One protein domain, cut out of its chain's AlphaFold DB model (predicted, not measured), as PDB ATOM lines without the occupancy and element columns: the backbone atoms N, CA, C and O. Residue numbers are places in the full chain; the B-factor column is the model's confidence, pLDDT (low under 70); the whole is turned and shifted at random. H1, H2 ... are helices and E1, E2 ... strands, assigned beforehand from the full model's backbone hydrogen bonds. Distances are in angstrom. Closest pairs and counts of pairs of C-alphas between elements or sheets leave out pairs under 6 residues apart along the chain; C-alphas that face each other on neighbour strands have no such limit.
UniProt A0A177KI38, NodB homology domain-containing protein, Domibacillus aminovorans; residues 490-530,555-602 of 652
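This is residues 490 to 530 and 555 to 602 of the 652 residues of the protein "NodB homology domain-containing protein" of Domibacillus aminovorans (UniProt A0A177KI38). A strongly twisted sheet of four strands makes a wall, with H3 at one end of its strands and the short helices H1 and H2 at the other. Over one face, set off from the wall, are H4 and a separate two-stranded ribbon, E1 and E6; the other face is bare. The printed part has 89 residues, with four named helices and six named strands along the chain as E1 E2 E3 H1 H2 E4 E5 H3 H4 E6. The larger sheet has the order E2 E3 E5 E4, and both sheets are antiparallel; the class is mixed, helices and strands. The whole is compact, with a radius of gyration of the C-alphas of 12.9 A and spans of 37 by 26 by 23 A.

The inner strands of the larger sheet are E3, residues 511 to 516, and E5, residues 566 to 572, antiparallel at 157 degrees, with N 514 and O 569 at 2.9 A. E5 forms a hairpin with edge strand E4, residues 557 to 562, where N 560 and O 568 are 3.0 A apart. E3 forms a hairpin with edge strand E2, residues 505 to 507, where N 507 and O 511 are 2.8 A apart. H3, residues 573 to 578, stands up from the sheet at 73 degrees; its closest C-alpha pair with E3 is Lys 573 and Cys 511, 4.4 A. H1, residues 519 to 522, only grazes the sheet. H1 and H2, residues 524 to 527, only just touch, only at the corner, with C-alphas 520 and 527 closest at 5.1 A. H4, residues 584 to 593, is only just apart from E3, at 8.1 A. E1, residues 490 to 495, and E6, residues 596 to 601, are antiparallel at 154 degrees, with N 493 and O 598 at 2.8 A. E4 and E6 are only just apart, at 8.5 A. In H3 and H4 every O i to N i+4 pair is within hydrogen-bond range; H1 and H2 are too short for such a pair.

E5 is 19.9 A long, from C-alpha 566 at (-29.744, 64.238, 136.138) to C-alpha 572 at (-16.048, 75.196, 145.457). E3 measures 17.0 A, E6 16.4 A, E1 and E4 16.1 A each, and H4 14.4 A. E1 begins with C-alpha 490 at (-17.899, 46.834, 140.149).

The two C-alphas farthest apart, those of Thr 578 and Arg 602, are 37.5 A apart. Residues 531 to 554 are not printed, and C-alphas 530 and 555 are 22.8 A apart across this cut. Of the links printed whole, none is long. The mean pLDDT of the printed part is 72.2, with 36 residues under 70, among them 555 to 565 and 593 to 602.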
ATOM      1  N   THR A 490     -17.952  45.373 140.171       48.38
ATOM      2  CA  THR A 490     -17.899  46.834 140.149       48.38
ATOM      3  C   THR A 490     -17.805  47.373 138.711       48.38
ATOM      4  O   THR A 490     -16.810  47.174 138.016       48.38
ATOM      5  N   GLY A 491     -18.824  48.104 138.262       48.50
ATOM      6  CA  GLY A 491     -18.787  48.914 137.048       48.50
ATOM      7  C   GLY A 491     -18.058  50.251 137.247       48.50
ATOM      8  O   GLY A 491     -17.919  50.766 138.358       48.50
ATOM      9  N   LYS A 492     -17.590  50.842 136.142       57.94
ATOM     10  CA  LYS A 492     -16.905  52.145 136.120       57.94
ATOM     11  C   LYS A 492     -17.460  53.011 134.987       57.94
ATOM     12  O   LYS A 492     -17.663  52.527 133.875       57.94
ATOM     13  N   LYS A 493     -17.692  54.298 135.254       64.75
ATOM     14  CA  LYS A 493     -18.032  55.327 134.257       64.75
ATOM     15  C   LYS A 493     -17.053  56.481 134.379       64.75
ATOM     16  O   LYS A 493     -16.935  57.076 135.444       64.75
ATOM     17  N   ILE A 494     -16.381  56.822 133.285       68.12
ATOM     18  CA  ILE A 494     -15.563  58.033 133.228       68.12
ATOM     19  C   ILE A 494     -16.493  59.226 132.987       68.12
ATOM     20  O   ILE A 494     -17.325  59.206 132.079       68.12
ATOM     21  N   LEU A 495     -16.360  60.251 133.823       73.88
ATOM     22  CA  LEU A 495     -17.045  61.530 133.715       73.88
ATOM     23  C   LEU A 495     -16.002  62.576 133.318       73.88
ATOM     24  O   LEU A 495     -15.280  63.120 134.153       73.88
ATOM     25  N   ASP A 496     -15.907  62.808 132.016       81.38
ATOM     26  CA  ASP A 496     -14.952  63.715 131.388       81.38
ATOM     27  C   ASP A 496     -15.680  64.888 130.696       81.38
ATOM     28  O   ASP A 496     -16.882  65.126 130.879       81.38
ATOM     29  N   GLY A 497     -14.945  65.648 129.884       82.50
ATOM     30  CA  GLY A 497     -15.502  66.716 129.068       82.50
ATOM     31  C   GLY A 497     -16.215  66.240 127.796       82.50
ATOM     32  O   GLY A 497     -16.696  67.087 127.044       82.50
ATOM     33  N   SER A 498     -16.310  64.938 127.498       86.12
ATOM     34  CA  SER A 498     -17.091  64.438 126.352       86.12
ATOM     35  C   SER A 498     -18.599  64.609 126.566       86.12
ATOM     36  O   SER A 498     -19.325  64.878 125.608       86.12
ATOM     37  N   LEU A 499     -19.051  64.537 127.824       84.62
ATOM     38  CA  LEU A 499     -20.451  64.675 128.219       84.62
ATOM     39  C   LEU A 499     -21.002  66.091 127.958       84.62
ATOM     40  O   LEU A 499     -20.288  67.095 128.010       84.62
ATOM     41  N   ASN A 500     -22.315  66.172 127.727       89.31
ATOM     42  CA  ASN A 500     -23.039  67.418 127.446       89.31
ATOM     43  C   ASN A 500     -23.310  68.235 128.725       89.31
ATOM     44  O   ASN A 500     -24.458  68.397 129.140       89.31
ATOM     45  N   TRP A 501     -22.244  68.729 129.355       90.75
ATOM     46  CA  TRP A 501     -22.319  69.593 130.532       90.75
ATOM     47  C   TRP A 501     -22.920  70.968 130.211       90.75
ATOM     48  O   TRP A 501     -22.518  71.644 129.261       90.75
ATOM     49  N   THR A 502     -23.847  71.420 131.053       92.44
ATOM     50  CA  THR A 502     -24.307  72.814 131.086       92.44
ATOM     51  C   THR A 502     -23.187  73.764 131.537       92.44
ATOM     52  O   THR A 502     -22.203  73.351 132.153       92.44
ATOM     53  N   SER A 503     -23.311  75.062 131.231       90.38
ATOM     54  CA  SER A 503     -22.374  76.057 131.778       90.38
ATOM     55  C   SER A 503     -22.514  76.137 133.304       90.38
ATOM     56  O   SER A 503     -23.651  76.226 133.771       90.38
ATOM     57  N   PRO A 504     -21.409  76.144 134.074       91.50
ATOM     58  CA  PRO A 504     -21.467  76.251 135.527       91.50
ATOM     59  C   PRO A 504     -22.192  77.523 135.979       91.50
ATOM     60  O   PRO A 504     -21.774  78.635 135.659       91.50
ATOM     61  N   VAL A 505     -23.264  77.366 136.753       86.94
ATOM     62  CA  VAL A 505     -24.017  78.475 137.358       86.94
ATOM     63  C   VAL A 505     -23.698  78.593 138.843       86.94
ATOM     64  O   VAL A 505     -23.500  77.584 139.521       86.94
ATOM     65  N   LEU A 506     -23.657  79.822 139.367       82.88
ATOM     66  CA  LEU A 506     -23.480  80.053 140.800       82.88
ATOM     67  C   LEU A 506     -24.700  79.508 141.557       82.88
ATOM     68  O   LEU A 506     -25.828  79.951 141.340       82.88
ATOM     69  N   PHE A 507     -24.461  78.563 142.458       74.06
ATOM     70  CA  PHE A 507     -25.468  77.863 143.239       74.06
ATOM     71  C   PHE A 507     -25.231  78.109 144.736       74.06
ATOM     72  O   PHE A 507     -24.090  78.148 145.196       74.06
ATOM     73  N   GLN A 508     -26.317  78.353 145.480       61.50
ATOM     74  CA  GLN A 508     -26.332  78.582 146.938       61.50
ATOM     75  C   GLN A 508     -25.149  79.414 147.477       61.50
ATOM     76  O   GLN A 508     -24.477  79.051 148.439       61.50
ATOM     77  N   THR A 509     -24.885  80.558 146.837       65.69
ATOM     78  CA  THR A 509     -23.831  81.552 147.149       65.69
ATOM     79  C   THR A 509     -22.365  81.101 147.098       65.69
ATOM     80  O   THR A 509     -21.517  81.964 146.843       65.69
ATOM     81  N   ASN A 510     -22.059  79.811 147.282       72.88
ATOM     82  CA  ASN A 510     -20.727  79.299 147.636       72.88
ATOM     83  C   ASN A 510     -20.196  78.169 146.731       72.88
ATOM     84  O   ASN A 510     -19.077  77.714 146.948       72.88
ATOM     85  N   CYS A 511     -20.925  77.734 145.697       75.00
ATOM     86  CA  CYS A 511     -20.400  76.781 144.711       75.00
ATOM     87  C   CYS A 511     -20.827  77.120 143.275       75.00
ATOM     88  O   CYS A 511     -21.822  77.810 143.054       75.00
ATOM     89  N   TYR A 512     -20.080  76.638 142.279       81.44
ATOM     90  CA  TYR A 512     -20.508  76.634 140.875       81.44
ATOM     91  C   TYR A 512     -20.962  75.228 140.487       81.44
ATOM     92  O   TYR A 512     -20.237  74.263 140.717       81.44
ATOM     93  N   ARG A 513     -22.152  75.099 139.892       85.12
ATOM     94  CA  ARG A 513     -22.764  73.809 139.546       85.12
ATOM     95  C   ARG A 513     -23.046  73.697 138.052       85.12
ATOM     96  O   ARG A 513     -23.678  74.577 137.477       85.12
ATOM     97  N   ALA A 514     -22.633  72.582 137.459       87.31
ATOM     98  CA  ALA A 514     -22.999  72.151 136.113       87.31
ATOM     99  C   ALA A 514     -23.744  70.807 136.164       87.31
ATOM    100  O   ALA A 514     -23.776  70.130 137.196       87.31
ATOM    101  N   SER A 515     -24.378  70.428 135.057       88.00
ATOM    102  CA  SER A 515     -25.245  69.251 134.973       88.00
ATOM    103  C   SER A 515     -25.280  68.610 133.588       88.00
ATOM    104  O   SER A 515     -25.029  69.280 132.587       88.00
ATOM    105  N   VAL A 516     -25.655  67.329 133.534       88.19
ATOM    106  CA  VAL A 516     -25.995  66.596 132.305       88.19
ATOM    107  C   VAL A 516     -27.419  66.050 132.446       88.19
ATOM    108  O   VAL A 516     -27.688  65.130 133.225       88.19
ATOM    109  N   SER A 517     -28.359  66.642 131.709       85.56
ATOM    110  CA  SER A 517     -29.766  66.225 131.711       85.56
ATOM    111  C   SER A 517     -29.961  64.884 131.000       85.56
ATOM    112  O   SER A 517     -29.362  64.639 129.957       85.56
ATOM    113  N   GLY A 518     -30.815  64.018 131.554       77.25
ATOM    114  CA  GLY A 518     -31.101  62.695 130.984       77.25
ATOM    115  C   GLY A 518     -29.952  61.687 131.099       77.25
ATOM    116  O   GLY A 518     -30.039  60.610 130.514       77.25
ATOM    117  N   TRP A 519     -28.890  61.998 131.851       79.81
ATOM    118  CA  TRP A 519     -27.702  61.146 131.962       79.81
ATOM    119  C   TRP A 519     -28.030  59.722 132.429       79.81
ATOM    120  O   TRP A 519     -27.518  58.768 131.850       79.81
ATOM    121  N   SER A 520     -28.945  59.549 133.389       71.81
ATOM    122  CA  SER A 520     -29.361  58.211 133.843       71.81
ATOM    123  C   SER A 520     -30.230  57.463 132.826       71.81
ATOM    124  O   SER A 520     -30.264  56.242 132.854       71.81
ATOM    125  N   ALA A 521     -30.894  58.154 131.892       71.94
ATOM    126  CA  ALA A 521     -31.599  57.502 130.781       71.94
ATOM    127  C   ALA A 521     -30.629  57.035 129.675       71.94
ATOM    128  O   ALA A 521     -30.925  56.081 128.963       71.94
ATOM    129  N   ALA A 522     -29.461  57.679 129.561       72.19
ATOM    130  CA  ALA A 522     -28.350  57.243 128.711       72.19
ATOM    131  C   ALA A 522     -27.422  56.207 129.387       72.19
ATOM    132  O   ALA A 522     -26.612  55.585 128.708       72.19
ATOM    133  N   ASN A 523     -27.541  56.024 130.708       67.62
ATOM    134  CA  ASN A 523     -26.804  55.043 131.515       67.62
ATOM    135  C   ASN A 523     -27.799  54.258 132.408       67.62
ATOM    136  O   ASN A 523     -27.746  54.370 133.640       67.62
ATOM    137  N   PRO A 524     -28.771  53.528 131.818       62.34
ATOM    138  CA  PRO A 524     -29.853  52.872 132.559       62.34
ATOM    139  C   PRO A 524     -29.349  51.878 133.614       62.34
ATOM    140  O   PRO A 524     -29.967  51.749 134.667       62.34
ATOM    141  N   GLU A 525     -28.192  51.254 133.388       54.81
ATOM    142  CA  GLU A 525     -27.481  50.368 134.318       54.81
ATOM    143  C   GLU A 525     -26.983  51.039 135.612       54.81
ATOM    144  O   GLU A 525     -26.573  50.339 136.533       54.81
ATOM    145  N   VAL A 526     -27.036  52.374 135.700       56.06
ATOM    146  CA  VAL A 526     -26.823  53.149 136.939       56.06
ATOM    147  C   VAL A 526     -28.163  53.614 137.536       56.06
ATOM    148  O   VAL A 526     -28.279  53.850 138.736       56.06
ATOM    149  N   SER A 527     -29.204  53.753 136.708       50.06
ATOM    150  CA  SER A 527     -30.452  54.447 137.064       50.06
ATOM    151  C   SER A 527     -31.316  53.735 138.109       50.06
ATOM    152  O   SER A 527     -31.985  54.399 138.901       50.06
ATOM    153  N   THR A 528     -31.298  52.402 138.140       45.88
ATOM    154  CA  THR A 528     -32.214  51.588 138.957       45.88
ATOM    155  C   THR A 528     -31.840  51.510 140.438       45.88
ATOM    156  O   THR A 528     -32.625  50.992 141.224       45.88
ATOM    157  N   LEU A 529     -30.669  52.024 140.833       46.38
ATOM    158  CA  LEU A 529     -30.124  51.914 142.197       46.38
ATOM    159  C   LEU A 529     -30.348  53.171 143.064       46.38
ATOM    160  O   LEU A 529     -30.054  53.166 144.255       46.38
ATOM    161  N   VAL A 530     -30.874  54.259 142.490       45.62
ATOM    162  CA  VAL A 530     -30.937  55.595 143.128       45.62
ATOM    163  C   VAL A 530     -32.264  55.831 143.891       45.62
ATOM    164  O   VAL A 530     -32.635  56.973 144.153       45.62
ATOM    165  N   ASN A 555     -11.076  67.752 149.028       49.97
ATOM    166  CA  ASN A 555     -12.482  67.872 148.626       49.97
ATOM    167  C   ASN A 555     -12.618  69.253 147.952       49.97
ATOM    168  O   ASN A 555     -12.682  70.265 148.651       49.97
ATOM    169  N   ARG A 556     -12.565  69.339 146.612       62.09
ATOM    170  CA  ARG A 556     -12.731  70.619 145.865       62.09
ATOM    171  C   ARG A 556     -13.914  70.637 144.899       62.09
ATOM    172  O   ARG A 556     -14.301  71.701 144.412       62.09
ATOM    173  N   TYR A 557     -14.488  69.470 144.640       64.38
ATOM    174  CA  TYR A 557     -15.681  69.289 143.834       64.38
ATOM    175  C   TYR A 557     -16.472  68.083 144.362       64.38
ATOM    176  O   TYR A 557     -15.955  67.294 145.149       64.38
ATOM    177  N   GLN A 558     -17.731  67.962 143.953       66.62
ATOM    178  CA  GLN A 558     -18.635  66.865 144.296       66.62
ATOM    179  C   GLN A 558     -19.422  66.447 143.054       66.62
ATOM    180  O   GLN A 558     -19.869  67.309 142.290       66.62
ATOM    181  N   VAL A 559     -19.643  65.144 142.884       61.84
ATOM    182  CA  VAL A 559     -20.466  64.565 141.812       61.84
ATOM    183  C   VAL A 559     -21.708  63.914 142.418       61.84
ATOM    184  O   VAL A 559     -21.617  63.225 143.430       61.84
ATOM    185  N   ALA A 560     -22.872  64.132 141.804       64.31
ATOM    186  CA  ALA A 560     -24.154  63.654 142.316       64.31
ATOM    187  C   ALA A 560     -25.116  63.256 141.190       64.31
ATOM    188  O   ALA A 560     -25.284  64.003 140.227       64.31
ATOM    189  N   VAL A 561     -25.813  62.127 141.334       60.97
ATOM    190  CA  VAL A 561     -26.958  61.766 140.480       60.97
ATOM    191  C   VAL A 561     -28.242  62.065 141.249       60.97
ATOM    192  O   VAL A 561     -28.478  61.517 142.321       60.97
ATOM    193  N   HIS A 562     -29.070  62.958 140.717       63.59
ATOM    194  CA  HIS A 562     -30.363  63.301 141.309       63.59
ATOM    195  C   HIS A 562     -31.439  62.282 140.909       63.59
ATOM    196  O   HIS A 562     -31.403  61.744 139.802       63.59
ATOM    197  N   THR A 563     -32.453  62.091 141.758       57.09
ATOM    198  CA  THR A 563     -33.571  61.142 141.549       57.09
ATOM    199  C   THR A 563     -34.354  61.367 140.249       57.09
ATOM    200  O   THR A 563     -34.993  60.454 139.743       57.09
ATOM    201  N   SER A 564     -34.259  62.560 139.652       62.47
ATOM    202  CA  SER A 564     -34.797  62.879 138.320       62.47
ATOM    203  C   SER A 564     -33.893  62.453 137.144       62.47
ATOM    204  O   SER A 564     -34.059  62.965 136.038       62.47
ATOM    205  N   GLY A 565     -32.888  61.603 137.370       65.38
ATOM    206  CA  GLY A 565     -31.977  61.087 136.339       65.38
ATOM    207  C   GLY A 565     -30.973  62.101 135.772       65.38
ATOM    208  O   GLY A 565     -30.519  61.957 134.632       65.38
ATOM    209  N   VAL A 566     -30.661  63.154 136.534       71.38
ATOM    210  CA  VAL A 566     -29.744  64.238 136.138       71.38
ATOM    211  C   VAL A 566     -28.437  64.101 136.910       71.38
ATOM    212  O   VAL A 566     -28.448  64.101 138.140       71.38
ATOM    213  N   LEU A 567     -27.320  64.021 136.184       78.75
ATOM    214  CA  LEU A 567     -25.980  64.096 136.763       78.75
ATOM    215  C   LEU A 567     -25.629  65.563 137.041       78.75
ATOM    216  O   LEU A 567     -25.907  66.436 136.218       78.75
ATOM    217  N   TYR A 568     -24.983  65.822 138.171       77.75
ATOM    218  CA  TYR A 568     -24.473  67.120 138.589       77.75
ATOM    219  C   TYR A 568     -23.001  67.024 138.977       77.75
ATOM    220  O   TYR A 568     -22.572  66.036 139.570       77.75
ATOM    221  N   ILE A 569     -22.264  68.102 138.720       78.44
ATOM    222  CA  ILE A 569     -20.965  68.378 139.333       78.44
ATOM    223  C   ILE A 569     -21.014  69.763 139.979       78.44
ATOM    224  O   ILE A 569     -21.535  70.711 139.388       78.44
ATOM    225  N   SER A 570     -20.522  69.878 141.210       77.94
ATOM    226  CA  SER A 570     -20.439  71.140 141.957       77.94
ATOM    227  C   SER A 570     -18.995  71.389 142.369       77.94
ATOM    228  O   SER A 570     -18.375  70.491 142.920       77.94
ATOM    229  N   PHE A 571     -18.476  72.589 142.139       75.69
ATOM    230  CA  PHE A 571     -17.134  73.021 142.533       75.69
ATOM    231  C   PHE A 571     -17.220  74.062 143.641       75.69
ATOM    232  O   PHE A 571     -18.106  74.920 143.596       75.69
ATOM    233  N   ASP A 572     -16.268  74.046 144.576       79.31
ATOM    234  CA  ASP A 572     -16.048  75.196 145.457       79.31
ATOM    235  C   ASP A 572     -15.895  76.486 144.627       79.31
ATOM    236  O   ASP A 572     -15.276  76.491 143.559       79.31
ATOM    237  N   LYS A 573     -16.490  77.582 145.099       80.62
ATOM    238  CA  LYS A 573     -16.573  78.842 144.355       80.62
ATOM    239  C   LYS A 573     -15.217  79.493 144.121       80.62
ATOM    240  O   LYS A 573     -14.973  79.962 143.008       80.62
ATOM    241  N   ASP A 574     -14.352  79.516 145.125       80.44
ATOM    242  CA  ASP A 574     -13.061  80.192 145.016       80.44
ATOM    243  C   ASP A 574     -12.088  79.335 144.195       80.44
ATOM    244  O   ASP A 574     -11.357  79.860 143.349       80.44
ATOM    245  N   TYR A 575     -12.167  78.004 144.315       79.69
ATOM    246  CA  TYR A 575     -11.501  77.074 143.403       79.69
ATOM    247  C   TYR A 575     -11.982  77.233 141.952       79.69
ATOM    248  O   TYR A 575     -11.151  77.334 141.045       79.69
ATOM    249  N   ALA A 576     -13.296  77.313 141.723       81.94
ATOM    250  CA  ALA A 576     -13.877  77.482 140.395       81.94
ATOM    251  C   ALA A 576     -13.464  78.810 139.745       81.94
ATOM    252  O   ALA A 576     -13.080  78.817 138.578       81.94
ATOM    253  N   ILE A 577     -13.472  79.917 140.494       83.88
ATOM    254  CA  ILE A 577     -12.994  81.220 140.011       83.88
ATOM    255  C   ILE A 577     -11.493  81.155 139.690       83.88
ATOM    256  O   ILE A 577     -11.089  81.562 138.602       83.88
ATOM    257  N   THR A 578     -10.682  80.576 140.583       82.56
ATOM    258  CA  THR A 578      -9.224  80.435 140.401       82.56
ATOM    259  C   THR A 578      -8.856  79.616 139.157       82.56
ATOM    260  O   THR A 578      -7.857  79.907 138.505       82.56
ATOM    261  N   ASN A 579      -9.665  78.611 138.802       75.31
ATOM    262  CA  ASN A 579      -9.407  77.691 137.685       75.31
ATOM    263  C   ASN A 579     -10.285  77.978 136.449       75.31
ATOM    264  O   ASN A 579     -10.319  77.181 135.514       75.31
ATOM    265  N   GLY A 580     -11.011  79.102 136.427       85.31
ATOM    266  CA  GLY A 580     -11.853  79.513 135.296       85.31
ATOM    267  C   GLY A 580     -13.088  78.636 135.040       85.31
ATOM    268  O   GLY A 580     -13.690  78.737 133.970       85.31
ATOM    269  N   LEU A 581     -13.499  77.799 135.999       85.38
ATOM    270  CA  LEU A 581     -14.593  76.814 135.907       85.38
ATOM    271  C   LEU A 581     -15.990  77.461 135.996       85.38
ATOM    272  O   LEU A 581     -16.897  76.964 136.658       85.38
ATOM    273  N   THR A 582     -16.158  78.593 135.317       84.81
ATOM    274  CA  THR A 582     -17.383  79.400 135.231       84.81
ATOM    275  C   THR A 582     -18.002  79.369 133.827       84.81
ATOM    276  O   THR A 582     -19.008  80.024 133.567       84.81
ATOM    277  N   THR A 583     -17.422  78.592 132.901       87.12
ATOM    278  CA  THR A 583     -17.922  78.396 131.529       87.12
ATOM    279  C   THR A 583     -17.900  76.915 131.142       87.12
ATOM    280  O   THR A 583     -17.029  76.169 131.592       87.12
ATOM    281  N   ALA A 584     -18.825  76.477 130.277       84.81
ATOM    282  CA  ALA A 584     -18.853  75.089 129.796       84.81
ATOM    283  C   ALA A 584     -17.555  74.676 129.072       84.81
ATOM    284  O   ALA A 584     -17.117  73.536 129.197       84.81
ATOM    285  N   ALA A 585     -16.914  75.602 128.347       86.75
ATOM    286  CA  ALA A 585     -15.660  75.337 127.644       86.75
ATOM    287  C   ALA A 585     -14.500  75.063 128.618       86.75
ATOM    288  O   ALA A 585     -13.791  74.073 128.457       86.75
ATOM    289  N   ALA A 586     -14.349  75.887 129.661       86.44
ATOM    290  CA  ALA A 586     -13.321  75.680 130.680       86.44
ATOM    291  C   ALA A 586     -13.573  74.405 131.503       86.44
ATOM    292  O   ALA A 586     -12.639  73.641 131.728       86.44
ATOM    293  N   LEU A 587     -14.832  74.125 131.872       86.19
ATOM    294  CA  LEU A 587     -15.204  72.870 132.534       86.19
ATOM    295  C   LEU A 587     -14.850  71.647 131.672       86.19
ATOM    296  O   LEU A 587     -14.261  70.695 132.176       86.19
ATOM    297  N   LYS A 588     -15.159  71.684 130.369       87.94
ATOM    298  CA  LYS A 588     -14.824  70.618 129.414       87.94
ATOM    299  C   LYS A 588     -13.315  70.378 129.326       87.94
ATOM    300  O   LYS A 588     -12.882  69.232 129.377       87.94
ATOM    301  N   THR A 589     -12.509  71.437 129.235       83.69
ATOM    302  CA  THR A 589     -11.041  71.317 129.250       83.69
ATOM    303  C   THR A 589     -10.526  70.781 130.588       83.69
ATOM    304  O   THR A 589      -9.651  69.920 130.592       83.69
ATOM    305  N   TRP A 590     -11.082  71.229 131.717       85.62
ATOM    306  CA  TRP A 590     -10.681  70.744 133.039       85.62
ATOM    307  C   TRP A 590     -10.995  69.256 133.222       85.62
ATOM    308  O   TRP A 590     -10.101  68.514 133.607       85.62
ATOM    309  N   LEU A 591     -12.204  68.803 132.871       78.12
ATOM    310  CA  LEU A 591     -12.617  67.398 132.981       78.12
ATOM    311  C   LEU A 591     -11.906  66.460 131.994       78.12
ATOM    312  O   LEU A 591     -11.773  65.276 132.277       78.12
ATOM    313  N   ASN A 592     -11.425  66.962 130.853       76.31
ATOM    314  CA  ASN A 592     -10.554  66.179 129.969       76.31
ATOM    315  C   ASN A 592      -9.163  65.940 130.586       76.31
ATOM    316  O   ASN A 592      -8.548  64.913 130.317       76.31
ATOM    317  N   ASN A 593      -8.674  66.879 131.403       67.88
ATOM    318  CA  ASN A 593      -7.385  66.772 132.094       67.88
ATOM    319  C   ASN A 593      -7.509  66.092 133.474       67.88
ATOM    320  O   ASN A 593      -6.521  65.586 133.993       67.88
ATOM    321  N   HIS A 594      -8.712  66.078 134.056       65.12
ATOM    322  CA  HIS A 594      -9.041  65.477 135.352       65.12
ATOM    323  C   HIS A 594     -10.299  64.587 135.210       65.12
ATOM    324  O   HIS A 594     -11.369  64.945 135.709       65.12
ATOM    325  N   PRO A 595     -10.216  63.461 134.473       63.38
ATOM    326  CA  PRO A 595     -11.357  62.576 134.243       63.38
ATOM    327  C   PRO A 595     -11.775  61.869 135.539       63.38
ATOM    328  O   PRO A 595     -11.001  61.122 136.137       63.38
ATOM    329  N   ILE A 596     -13.020  62.073 135.971       61.59
ATOM    330  CA  ILE A 596     -13.516  61.538 137.246       61.59
ATOM    331  C   ILE A 596     -14.056  60.126 137.010       61.59
ATOM    332  O   ILE A 596     -14.989  59.940 136.229       61.59
ATOM    333  N   THR A 597     -13.515  59.117 137.693       53.09
ATOM    334  CA  THR A 597     -14.047  57.746 137.604       53.09
ATOM    335  C   THR A 597     -15.184  57.561 138.606       53.09
ATOM    336  O   THR A 597     -14.953  57.370 139.793       53.09
ATOM    337  N   MET A 598     -16.430  57.576 138.135       57.41
ATOM    338  CA  MET A 598     -17.569  57.144 138.941       57.41
ATOM    339  C   MET A 598     -17.592  55.613 138.995       57.41
ATOM    340  O   MET A 598     -17.900  54.934 138.011       57.41
ATOM    341  N   VAL A 599     -17.253  55.082 140.160       50.31
ATOM    342  CA  VAL A 599     -17.373  53.664 140.506       50.31
ATOM    343  C   VAL A 599     -18.826  53.367 140.911       50.31
ATOM    344  O   VAL A 599     -19.503  54.237 141.459       50.31
ATOM    345  N   TYR A 600     -19.342  52.183 140.571       52.47
ATOM    346  CA  TYR A 600     -20.658  51.702 141.007       52.47
ATOM    347  C   TYR A 600     -20.710  50.174 141.012       52.47
ATOM    348  O   TYR A 600     -20.084  49.529 140.182       52.47
ATOM    349  N   GLU A 601     -21.481  49.571 141.909       46.62
ATOM    350  CA  GLU A 601     -21.652  48.114 141.959       46.62
ATOM    351  C   GLU A 601     -22.931  47.682 141.246       46.62
ATOM    352  O   GLU A 601     -23.961  48.354 141.331       46.62
ATOM    353  N   ARG A 602     -22.870  46.551 140.534       44.25
ATOM    354  CA  ARG A 602     -24.009  45.996 139.796       44.25
ATOM    355  C   ARG A 602     -24.487  44.685 140.422       44.25
ATOM    356  O   ARG A 602     -24.447  43.627 139.789       44.25
TER     357      ARG A 602